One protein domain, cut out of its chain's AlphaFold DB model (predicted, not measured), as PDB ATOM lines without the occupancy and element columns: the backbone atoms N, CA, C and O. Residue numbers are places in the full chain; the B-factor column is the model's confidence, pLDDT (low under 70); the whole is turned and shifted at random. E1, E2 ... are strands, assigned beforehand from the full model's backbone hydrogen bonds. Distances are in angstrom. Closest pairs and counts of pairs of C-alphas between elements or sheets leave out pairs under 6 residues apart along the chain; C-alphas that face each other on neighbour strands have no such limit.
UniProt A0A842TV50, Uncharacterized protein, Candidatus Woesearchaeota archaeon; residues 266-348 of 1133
ATOM      1  N   ALA A 266     -37.050  44.433 -10.513       80.56
ATOM      2  CA  ALA A 266     -36.704  44.869  -9.170       80.56
ATOM      3  C   ALA A 266     -35.239  45.351  -9.095       80.56
ATOM      4  O   ALA A 266     -34.400  45.027  -9.934       80.56
ATOM      5  N   ALA A 267     -34.919  46.149  -8.073       80.19
ATOM      6  CA  ALA A 267     -33.595  46.768  -7.925       80.19
ATOM      7  C   ALA A 267     -32.464  45.776  -7.562       80.19
ATOM      8  O   ALA A 267     -31.313  46.187  -7.414       80.19
ATOM      9  N   ASP A 268     -32.800  44.502  -7.393       81.38
ATOM     10  CA  ASP A 268     -31.967  43.344  -7.070       81.38
ATOM     11  C   ASP A 268     -32.027  42.251  -8.161       81.38
ATOM     12  O   ASP A 268     -31.716  41.094  -7.898       81.38
ATOM     13  N   GLN A 269     -32.399  42.621  -9.392       83.12
ATOM     14  CA  GLN A 269     -32.419  41.743 -10.566       83.12
ATOM     15  C   GLN A 269     -31.520  42.286 -11.683       83.12
ATOM     16  O   GLN A 269     -31.374  43.502 -11.847       83.12
ATOM     17  N   CYS A 270     -30.956  41.394 -12.500       84.06
ATOM     18  CA  CYS A 270     -30.300  41.785 -13.746       84.06
ATOM     19  C   CYS A 270     -31.341  41.977 -14.852       84.06
ATOM     20  O   CYS A 270     -32.174  41.101 -15.094       84.06
ATOM     21  N   THR A 271     -31.270  43.105 -15.561       83.62
ATOM     22  CA  THR A 271     -32.152  43.400 -16.698       83.62
ATOM     23  C   THR A 271     -31.486  42.990 -18.007       83.62
ATOM     24  O   THR A 271     -30.282  43.195 -18.194       83.62
ATOM     25  N   SER A 272     -32.250  42.422 -18.941       80.25
ATOM     26  CA  SER A 272     -31.760  42.151 -20.294       80.25
ATOM     27  C   SER A 272     -32.627  42.831 -21.347       80.25
ATOM     28  O   SER A 272     -33.592  42.254 -21.837       80.25
ATOM     29  N   ASP A 273     -32.240  44.043 -21.755       74.19
ATOM     30  CA  ASP A 273     -32.935  44.842 -22.781       74.19
ATOM     31  C   ASP A 273     -33.115  44.106 -24.127       74.19
ATOM     32  O   ASP A 273     -33.952  44.493 -24.940       74.19
ATOM     33  N   TYR A 274     -32.301  43.077 -24.397       75.00
ATOM     34  CA  TYR A 274     -32.367  42.283 -25.627       75.00
ATOM     35  C   TYR A 274     -33.432  41.179 -25.576       75.00
ATOM     36  O   TYR A 274     -34.055  40.906 -26.600       75.00
ATOM     37  N   TRP A 275     -33.639  40.566 -24.405       75.12
ATOM     38  CA  TRP A 275     -34.628  39.499 -24.199       75.12
ATOM     39  C   TRP A 275     -35.921  39.996 -23.537       75.12
ATOM     40  O   TRP A 275     -36.913  39.285 -23.565       75.12
ATOM     41  N   GLN A 276     -35.927  41.220 -22.996       82.06
ATOM     42  CA  GLN A 276     -37.041  41.812 -22.239       82.06
ATOM     43  C   GLN A 276     -37.443  40.962 -21.018       82.06
ATOM     44  O   GLN A 276     -38.614  40.845 -20.662       82.06
ATOM     45  N   GLU A 277     -36.433  40.395 -20.352       83.75
ATOM     46  CA  GLU A 277     -36.568  39.516 -19.189       83.75
ATOM     47  C   GLU A 277     -35.725  40.010 -18.002       83.75
ATOM     48  O   GLU A 277     -34.647  40.601 -18.165       83.75
ATOM     49  N   CYS A 278     -36.237  39.738 -16.800       85.56
ATOM     50  CA  CYS A 278     -35.585  39.974 -15.515       85.56
ATOM     51  C   CYS A 278     -35.055  38.651 -14.964       85.56
ATOM     52  O   CYS A 278     -35.756  37.644 -15.030       85.56
ATOM     53  N   TYR A 279     -33.861  38.671 -14.381       85.12
ATOM     54  CA  TYR A 279     -33.207  37.484 -13.829       85.12
ATOM     55  C   TYR A 279     -32.765  37.740 -12.386       85.12
ATOM     56  O   TYR A 279     -32.203  38.804 -12.099       85.12
ATOM     57  N   ASP A 280     -33.008  36.785 -11.487       87.38
ATOM     58  CA  ASP A 280     -32.623  36.897 -10.079       87.38
ATOM     59  C   ASP A 280     -31.111  36.650  -9.898       87.38
ATOM     60  O   ASP A 280     -30.413  36.101 -10.759       87.38
ATOM     61  N   HIS A 281     -30.562  37.060  -8.749       82.75
ATOM     62  CA  HIS A 281     -29.156  36.808  -8.411       82.75
ATOM     63  C   HIS A 281     -28.843  35.309  -8.388       82.75
ATOM     64  O   HIS A 281     -29.310  34.580  -7.513       82.75
ATOM     65  N   GLY A 282     -27.961  34.874  -9.290       81.00
ATOM     66  CA  GLY A 282     -27.610  33.464  -9.468       81.00
ATOM     67  C   GLY A 282     -28.173  32.815 -10.730       81.00
ATOM     68  O   GLY A 282     -27.693  31.743 -11.103       81.00
ATOM     69  N   ASP A 283     -29.119  33.464 -11.410       85.38
ATOM     70  CA  ASP A 283     -29.703  32.938 -12.639       85.38
ATOM     71  C   ASP A 283     -28.767  33.073 -13.849       85.38
ATOM     72  O   ASP A 283     -27.895  33.950 -13.937       85.38
ATOM     73  N   LEU A 284     -28.993  32.188 -14.822       83.69
ATOM     74  CA  LEU A 284     -28.371  32.227 -16.139       83.69
ATOM     75  C   LEU A 284     -29.354  32.756 -17.180       83.69
ATOM     76  O   LEU A 284     -30.394  32.144 -17.422       83.69
ATOM     77  N   CYS A 285     -28.966  33.819 -17.880       80.75
ATOM     78  CA  CYS A 285     -29.683  34.248 -19.075       80.75
ATOM     79  C   CYS A 285     -29.402  33.340 -20.269       80.75
ATOM     80  O   CYS A 285     -28.312  32.774 -20.427       80.75
ATOM     81  N   CYS A 286     -30.372  33.346 -21.184       73.12
ATOM     82  CA  CYS A 286     -30.161  33.016 -22.585       73.12
ATOM     83  C   CYS A 286     -29.710  31.557 -22.805       73.12
ATOM     84  O   CYS A 286     -28.855  31.243 -23.635       73.12
ATOM     85  N   SER A 287     -30.307  30.635 -22.046       60.03
ATOM     86  CA  SER A 287     -29.934  29.217 -22.017       60.03
ATOM     87  C   SER A 287     -30.150  28.469 -23.345       60.03
ATOM     88  O   SER A 287     -29.474  27.460 -23.568       60.03
ATOM     89  N   GLY A 288     -31.024  28.979 -24.224       58.81
ATOM     90  CA  GLY A 288     -31.397  28.375 -25.510       58.81
ATOM     91  C   GLY A 288     -30.708  28.916 -26.774       58.81
ATOM     92  O   GLY A 288     -30.859  28.298 -27.827       58.81
ATOM     93  N   ASP A 289     -29.951  30.021 -26.719       59.03
ATOM     94  CA  ASP A 289     -29.289  30.588 -27.910       59.03
ATOM     95  C   ASP A 289     -27.788  30.250 -27.946       59.03
ATOM     96  O   ASP A 289     -26.937  31.011 -27.486       59.03
ATOM     97  N   ASP A 290     -27.450  29.096 -28.537       57.06
ATOM     98  CA  ASP A 290     -26.064  28.618 -28.708       57.06
ATOM     99  C   ASP A 290     -25.169  29.554 -29.567       57.06
ATOM    100  O   ASP A 290     -23.973  29.283 -29.728       57.06
ATOM    101  N   VAL A 291     -25.702  30.645 -30.140       60.56
ATOM    102  CA  VAL A 291     -24.929  31.646 -30.902       60.56
ATOM    103  C   VAL A 291     -24.275  32.695 -29.990       60.56
ATOM    104  O   VAL A 291     -23.251  33.273 -30.369       60.56
ATOM    105  N   PHE A 292     -24.805  32.916 -28.783       63.31
ATOM    106  CA  PHE A 292     -24.269  33.869 -27.808       63.31
ATOM    107  C   PHE A 292     -23.752  33.151 -26.551       63.31
ATOM    108  O   PHE A 292     -24.227  32.088 -26.164       63.31
ATOM    109  N   GLY A 293     -22.721  33.711 -25.911       69.19
ATOM    110  CA  GLY A 293     -22.218  33.156 -24.651       69.19
ATOM    111  C   GLY A 293     -23.236  33.378 -23.534       69.19
ATOM    112  O   GLY A 293     -23.761  34.479 -23.419       69.19
ATOM    113  N   GLN A 294     -23.492  32.368 -22.700       76.38
ATOM    114  CA  GLN A 294     -24.382  32.529 -21.545       76.38
ATOM    115  C   GLN A 294     -23.810  33.543 -20.543       76.38
ATOM    116  O   GLN A 294     -22.602  33.555 -20.264       76.38
ATOM    117  N   TYR A 295     -24.704  34.348 -19.972       82.62
ATOM    118  CA  TYR A 295     -24.402  35.359 -18.964       82.62
ATOM    119  C   TYR A 295     -24.972  34.923 -17.612       82.62
ATOM    120  O   TYR A 295     -26.082  34.398 -17.549       82.62
ATOM    121  N   TYR A 296     -24.209  35.146 -16.546       85.00
ATOM    122  CA  TYR A 296     -24.617  34.903 -15.163       85.00
ATOM    123  C   TYR A 296     -24.928  36.241 -14.485       85.00
ATOM    124  O   TYR A 296     -24.153  37.187 -14.655       85.00
ATOM    125  N   CYS A 297     -26.037  36.328 -13.747       87.62
ATOM    126  CA  CYS A 297     -26.414  37.539 -13.018       87.62
ATOM    127  C   CYS A 297     -25.628  37.661 -11.700       87.62
ATOM    128  O   CYS A 297     -25.838  36.875 -10.770       87.62
ATOM    129  N   GLU A 298     -24.702  38.626 -11.611       84.12
ATOM    130  CA  GLU A 298     -23.908  38.859 -10.398       84.12
ATOM    131  C   GLU A 298     -24.682  39.657  -9.323       84.12
ATOM    132  O   GLU A 298     -25.615  40.395  -9.645       84.12
ATOM    133  N   PRO A 299     -24.309  39.554  -8.026       83.06
ATOM    134  CA  PRO A 299     -25.043  40.193  -6.922       83.06
ATOM    135  C   PRO A 299     -25.053  41.733  -6.892       83.06
ATOM    136  O   PRO A 299     -25.640  42.327  -5.985       83.06
ATOM    137  N   ASP A 300     -24.352  42.393  -7.814       82.25
ATOM    138  CA  ASP A 300     -24.378  43.842  -8.046       82.25
ATOM    139  C   ASP A 300     -25.196  44.241  -9.293       82.25
ATOM    140  O   ASP A 300     -25.191  45.408  -9.686       82.25
ATOM    141  N   ASN A 301     -25.957  43.289  -9.843       81.00
ATOM    142  CA  ASN A 301     -26.772  43.375 -11.056       81.00
ATOM    143  C   ASN A 301     -25.960  43.534 -12.361       81.00
ATOM    144  O   ASN A 301     -26.533  43.899 -13.391       81.00
ATOM    145  N   GLU A 302     -24.644  43.282 -12.353       83.25
ATOM    146  CA  GLU A 302     -23.849  43.216 -13.586       83.25
ATOM    147  C   GLU A 302     -23.870  41.797 -14.197       83.25
ATOM    148  O   GLU A 302     -23.990  40.777 -13.516       83.25
ATOM    149  N   TRP A 303     -23.780  41.722 -15.529       82.81
ATOM    150  CA  TRP A 303     -23.771  40.458 -16.270       82.81
ATOM    151  C   TRP A 303     -22.345  39.923 -16.439       82.81
ATOM    152  O   TRP A 303     -21.541  40.530 -17.150       82.81
ATOM    153  N   ALA A 304     -22.050  38.737 -15.897       83.50
ATOM    154  CA  ALA A 304     -20.766  38.055 -16.077       83.50
ATOM    155  C   ALA A 304     -20.773  37.101 -17.295       83.50
ATOM    156  O   ALA A 304     -21.360  36.013 -17.229       83.50
ATOM    157  N   PRO A 305     -20.099  37.436 -18.417       84.19
ATOM    158  CA  PRO A 305     -19.976  36.536 -19.560       84.19
ATOM    159  C   PRO A 305     -18.923  35.449 -19.317       84.19
ATOM    160  O   PRO A 305     -17.770  35.750 -19.008       84.19
ATOM    161  N   CYS A 306     -19.250  34.186 -19.598       82.81
ATOM    162  CA  CYS A 306     -18.234  33.135 -19.706       82.81
ATOM    163  C   CYS A 306     -17.430  33.324 -21.012       82.81
ATOM    164  O   CYS A 306     -17.756  32.759 -22.053       82.81
ATOM    165  N   SER A 307     -16.391  34.173 -20.994       79.31
ATOM    166  CA  SER A 307     -15.568  34.476 -22.176       79.31
ATOM    167  C   SER A 307     -14.099  34.765 -21.852       79.31
ATOM    168  O   SER A 307     -13.774  35.625 -21.031       79.31
ATOM    169  N   ILE A 308     -13.198  34.104 -22.590       72.00
ATOM    170  CA  ILE A 308     -11.737  34.263 -22.477       72.00
ATOM    171  C   ILE A 308     -11.285  35.690 -22.845       72.00
ATOM    172  O   ILE A 308     -10.286  36.171 -22.312       72.00
ATOM    173  N   GLU A 309     -12.008  36.402 -23.722       73.31
ATOM    174  CA  GLU A 309     -11.651  37.783 -24.097       73.31
ATOM    175  C   GLU A 309     -11.846  38.789 -22.950       73.31
ATOM    176  O   GLU A 309     -11.200  39.837 -22.943       73.31
ATOM    177  N   TRP A 310     -12.680  38.451 -21.960       69.38
ATOM    178  CA  TRP A 310     -12.995  39.299 -20.805       69.38
ATOM    179  C   TRP A 310     -12.170  38.963 -19.552       69.38
ATOM    180  O   TRP A 310     -12.319  39.610 -18.522       69.38
ATOM    181  N   GLY A 311     -11.236  38.008 -19.655       62.41
ATOM    182  CA  GLY A 311     -10.276  37.675 -18.597       62.41
ATOM    183  C   GLY A 311     -10.680  36.524 -17.673       62.41
ATOM    184  O   GLY A 311      -9.879  36.157 -16.813       62.41
ATOM    185  N   TYR A 312     -11.860  35.931 -17.877       68.38
ATOM    186  CA  TYR A 312     -12.326  34.760 -17.133       68.38
ATOM    187  C   TYR A 312     -11.539  33.496 -17.501       68.38
ATOM    188  O   TYR A 312     -11.211  33.250 -18.669       68.38
ATOM    189  N   ASN A 313     -11.240  32.678 -16.497       77.94
ATOM    190  CA  ASN A 313     -10.499  31.431 -16.652       77.94
ATOM    191  C   ASN A 313     -11.448  30.244 -16.866       77.94
ATOM    192  O   ASN A 313     -12.572  30.206 -16.369       77.94
ATOM    193  N   LEU A 314     -10.966  29.216 -17.569       84.19
ATOM    194  CA  LEU A 314     -11.662  27.929 -17.620       84.19
ATOM    195  C   LEU A 314     -11.807  27.363 -16.199       84.19
ATOM    196  O   LEU A 314     -10.835  27.349 -15.445       84.19
ATOM    197  N   CYS A 315     -13.002  26.872 -15.863       89.00
ATOM    198  CA  CYS A 315     -13.385  26.416 -14.522       89.00
ATOM    199  C   CYS A 315     -13.431  27.494 -13.428       89.00
ATOM    200  O   CYS A 315     -13.465  27.159 -12.242       89.00
ATOM    201  N   GLU A 316     -13.483  28.774 -13.794       89.06
ATOM    202  CA  GLU A 316     -13.920  29.819 -12.868       89.06
ATOM    203  C   GLU A 316     -15.372  29.558 -12.435       89.06
ATOM    204  O   GLU A 316     -16.168  29.043 -13.225       89.06
ATOM    205  N   LYS A 317     -15.693  29.836 -11.164       88.44
ATOM    206  CA  LYS A 317     -16.968  29.478 -10.527       88.44
ATOM    207  C   LYS A 317     -17.755  30.732 -10.166       88.44
ATOM    208  O   LYS A 317     -17.212  31.592  -9.480       88.44
ATOM    209  N   GLN A 318     -19.026  30.766 -10.551       86.94
ATOM    210  CA  GLN A 318     -20.010  31.764 -10.139       86.94
ATOM    211  C   GLN A 318     -21.258  31.030  -9.641       86.94
ATOM    212  O   GLN A 318     -21.760  30.131 -10.314       86.94
ATOM    213  N   GLY A 319     -21.701  31.325  -8.417       85.38
ATOM    214  CA  GLY A 319     -22.751  30.543  -7.752       85.38
ATOM    215  C   GLY A 319     -22.365  29.063  -7.617       85.38
ATOM    216  O   GLY A 319     -21.290  28.729  -7.111       85.38
ATOM    217  N   ASP A 320     -23.227  28.162  -8.084       85.38
ATOM    218  CA  ASP A 320     -22.974  26.725  -8.258       85.38
ATOM    219  C   ASP A 320     -22.533  26.334  -9.689       85.38
ATOM    220  O   ASP A 320     -22.262  25.159  -9.952       85.38
ATOM    221  N   HIS A 321     -22.369  27.310 -10.585       88.31
ATOM    222  CA  HIS A 321     -22.013  27.126 -11.990       88.31
ATOM    223  C   HIS A 321     -20.520  27.382 -12.276       88.31
ATOM    224  O   HIS A 321     -19.848  28.167 -11.608       88.31
ATOM    225  N   TYR A 322     -19.988  26.724 -13.310       91.00
ATOM    226  CA  TYR A 322     -18.597  26.821 -13.759       91.00
ATOM    227  C   TYR A 322     -18.507  27.207 -15.239       91.00
ATOM    228  O   TYR A 322     -19.187  26.624 -16.088       91.00
ATOM    229  N   CYS A 323     -17.616  28.141 -15.579       91.12
ATOM    230  CA  CYS A 323     -17.357  28.524 -16.967       91.12
ATOM    231  C   CYS A 323     -16.591  27.399 -17.691       91.12
ATOM    232  O   CYS A 323     -15.420  27.120 -17.410       91.12
ATOM    233  N   THR A 324     -17.272  26.715 -18.612       90.44
ATOM    234  CA  THR A 324     -16.814  25.480 -19.275       90.44
ATOM    235  C   THR A 324     -16.855  25.612 -20.796       90.44
ATOM    236  O   THR A 324     -17.741  26.248 -21.356       90.44
ATOM    237  N   ASN A 325     -15.911  24.965 -21.478       87.44
ATOM    238  CA  ASN A 325     -15.730  24.930 -22.930       87.44
ATOM    239  C   ASN A 325     -16.003  23.526 -23.513       87.44
ATOM    240  O   ASN A 325     -15.226  22.987 -24.307       87.44
ATOM    241  N   GLU A 326     -17.096  22.886 -23.098       78.69
ATOM    242  CA  GLU A 326     -17.555  21.662 -23.756       78.69
ATOM    243  C   GLU A 326     -18.194  22.000 -25.111       78.69
ATOM    244  O   GLU A 326     -19.007  22.918 -25.218       78.69
ATOM    245  N   GLY A 327     -17.802  21.277 -26.167       77.50
ATOM    246  CA  GLY A 327     -18.312  21.492 -27.529       77.50
ATOM    247  C   GLY A 327     -17.697  22.669 -28.304       77.50
ATOM    248  O   GLY A 327     -18.196  22.991 -29.376       77.50
ATOM    249  N   ASN A 328     -16.608  23.279 -27.815       79.31
ATOM    250  CA  ASN A 328     -16.051  24.561 -28.299       79.31
ATOM    251  C   ASN A 328     -16.945  25.791 -28.030       79.31
ATOM    252  O   ASN A 328     -16.720  26.842 -28.632       79.31
ATOM    253  N   VAL A 329     -17.931  25.673 -27.134       77.06
ATOM    254  CA  VAL A 329     -18.770  26.788 -26.674       77.06
ATOM    255  C   VAL A 329     -18.509  27.025 -25.191       77.06
ATOM    256  O   VAL A 329     -18.727  26.140 -24.355       77.06
ATOM    257  N   LEU A 330     -18.042  28.235 -24.880       83.25
ATOM    258  CA  LEU A 330     -17.892  28.728 -23.516       83.25
ATOM    259  C   LEU A 330     -19.269  29.092 -22.955       83.25
ATOM    260  O   LEU A 330     -19.921  30.002 -23.462       83.25
ATOM    261  N   LYS A 331     -19.707  28.373 -21.920       86.94
ATOM    262  CA  LYS A 331     -20.916  28.708 -21.162       86.94
ATOM    263  C   LYS A 331     -20.832  28.271 -19.702       86.94
ATOM    264  O   LYS A 331     -20.041  27.388 -19.354       86.94
ATOM    265  N   TRP A 332     -21.615  28.924 -18.850       88.25
ATOM    266  CA  TRP A 332     -21.757  28.568 -17.443       88.25
ATOM    267  C   TRP A 332     -22.545  27.257 -17.339       88.25
ATOM    268  O   TRP A 332     -23.658  27.153 -17.835       88.25
ATOM    269  N   ARG A 333     -21.965  26.220 -16.733       86.88
ATOM    270  CA  ARG A 333     -22.630  24.924 -16.528       86.88
ATOM    271  C   ARG A 333     -22.560  24.535 -15.064       86.88
ATOM    272  O   ARG A 333     -21.502  24.669 -14.447       86.88
ATOM    273  N   LYS A 334     -23.654  24.015 -14.519       89.00
ATOM    274  CA  LYS A 334     -23.618  23.318 -13.238       89.00
ATOM    275  C   LYS A 334     -22.795  22.043 -13.414       89.00
ATOM    276  O   LYS A 334     -23.050  21.261 -14.325       89.00
ATOM    277  N   CYS A 335     -21.771  21.883 -12.585       87.69
ATOM    278  CA  CYS A 335     -20.939  20.687 -12.562       87.69
ATOM    279  C   CYS A 335     -20.925  20.173 -11.122       87.69
ATOM    280  O   CYS A 335     -20.196  20.722 -10.292       87.69
ATOM    281  N   ASP A 336     -21.724  19.151 -10.818       85.44
ATOM    282  CA  ASP A 336     -21.946  18.695  -9.436       85.44
ATOM    283  C   ASP A 336     -20.642  18.246  -8.753       85.44
ATOM    284  O   ASP A 336     -20.383  18.587  -7.600       85.44
ATOM    285  N   ASN A 337     -19.752  17.615  -9.524       81.38
ATOM    286  CA  ASN A 337     -18.417  17.183  -9.097       81.38
ATOM    287  C   ASN A 337     -17.290  18.190  -9.433       81.38
ATOM    288  O   ASN A 337     -16.105  17.870  -9.345       81.38
ATOM    289  N   GLY A 338     -17.636  19.431  -9.794       86.94
ATOM    290  CA  GLY A 338     -16.691  20.496 -10.146       86.94
ATOM    291  C   GLY A 338     -16.184  20.447 -11.594       86.94
ATOM    292  O   GLY A 338     -16.698  19.714 -12.436       86.94
ATOM    293  N   CYS A 339     -15.179  21.268 -11.908       89.69
ATOM    294  CA  CYS A 339     -14.664  21.461 -13.268       89.69
ATOM    295  C   CYS A 339     -13.137  21.298 -13.327       89.69
ATOM    296  O   CYS A 339     -12.429  21.784 -12.443       89.69
ATOM    297  N   SER A 340     -12.626  20.667 -14.393       89.12
ATOM    298  CA  SER A 340     -11.192  20.602 -14.724       89.12
ATOM    299  C   SER A 340     -10.963  20.839 -16.220       89.12
ATOM    300  O   SER A 340     -11.737  20.371 -17.050       89.12
ATOM    301  N   ASP A 341      -9.904  21.576 -16.577       88.56
ATOM    302  CA  ASP A 341      -9.515  21.910 -17.965       88.56
ATOM    303  C   ASP A 341     -10.659  22.453 -18.854       88.56
ATOM    304  O   ASP A 341     -10.697  22.251 -20.070       88.56
ATOM    305  N   GLY A 342     -11.609  23.165 -18.241       86.56
ATOM    306  CA  GLY A 342     -12.785  23.718 -18.911       86.56
ATOM    307  C   GLY A 342     -13.896  22.707 -19.194       86.56
ATOM    308  O   GLY A 342     -14.717  22.970 -20.065       86.56
ATOM    309  N   LYS A 343     -13.947  21.568 -18.504       87.81
ATOM    310  CA  LYS A 343     -15.022  20.572 -18.624       87.81
ATOM    311  C   LYS A 343     -15.586  20.226 -17.256       87.81
ATOM    312  O   LYS A 343     -14.844  20.257 -16.272       87.81
ATOM    313  N   CYS A 344     -16.865  19.868 -17.192       86.81
ATOM    314  CA  CYS A 344     -17.412  19.294 -15.971       86.81
ATOM    315  C   CYS A 344     -16.717  17.954 -15.698       86.81
ATOM    316  O   CYS A 344     -16.496  17.146 -16.605       86.81
ATOM    317  N   ILE A 345     -16.363  17.715 -14.438       83.25
ATOM    318  CA  ILE A 345     -15.857  16.421 -13.995       83.25
ATOM    319  C   ILE A 345     -17.056  15.476 -14.001       83.25
ATOM    320  O   ILE A 345     -17.899  15.520 -13.109       83.25
ATOM    321  N   LYS A 346     -17.163  14.656 -15.049       71.44
ATOM    322  CA  LYS A 346     -18.122  13.554 -15.061       71.44
ATOM    323  C   LYS A 346     -17.685  12.535 -14.026       71.44
ATOM    324  O   LYS A 346     -16.499  12.220 -13.932       71.44
ATOM    325  N   GLU A 347     -18.649  12.047 -13.263       56.31
ATOM    326  CA  GLU A 347     -18.429  10.954 -12.334       56.31
ATOM    327  C   GLU A 347     -17.951   9.741 -13.137       56.31
ATOM    328  O   GLU A 347     -18.620   9.290 -14.070       56.31
ATOM    329  N   THR A 348     -16.748   9.258 -12.836       50.72
ATOM    330  CA  THR A 348     -16.348   7.930 -13.289       50.72
ATOM    331  C   THR A 348     -17.234   6.972 -12.513       50.72
ATOM    332  O   THR A 348     -17.132   6.946 -11.288       50.72
TER     333      THR A 348
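Overview. This is residues 266 to 348 of the 1133 residues of an uncharacterized protein of Candidatus Woesearchaeota archaeon (UniProt A0A842TV50). With little regular structure, this is an elongated row of three small hairpins, E1-E2, E3-E4 and E5-E6, with residues 335 to 348 past the last. The 83 printed residues hold no named helix and six strands, E1 to E6 in order, in three antiparallel two-stranded sheets. The class is all strand, with only 22 residues in named elements; the whole is compact, radius of gyration of the C-alphas 12.8 A, spans 42 by 23 by 23 A.

Along the chain. Find C-alpha 269 at (-32.419, 41.743, -10.566), where E1, residues 269 to 272, begins; E2 is 277 to 280, 10.3 A long. Next come E3, 295 to 297, E4, 303 to 305, and E5, 321 to 324. E6, 331 to 334, ends at (-23.618, 23.318, -13.238).

Arrangement. Within hydrogen-bond range are N 270 and O 279 in hairpin E1-E2, 2.9 A; N 304 and O 296 in E3-E4, 2.9 A; N 322 and O 333 in E5-E6, 2.8 A. The closest C-alphas of E3 and E6, Tyr 296 and Trp 332, are 7.3 A apart. E1 and E5 are apart.

Size, cuts and confidence. The farthest C-alphas, Ala 267 and Thr 348, are 42.8 A apart. The printed part has no cut. Links E2 to E3 and E4 to E5 are long. Residues 287 to 293, 310 to 312 and 347 to 348 have pLDDT under 70.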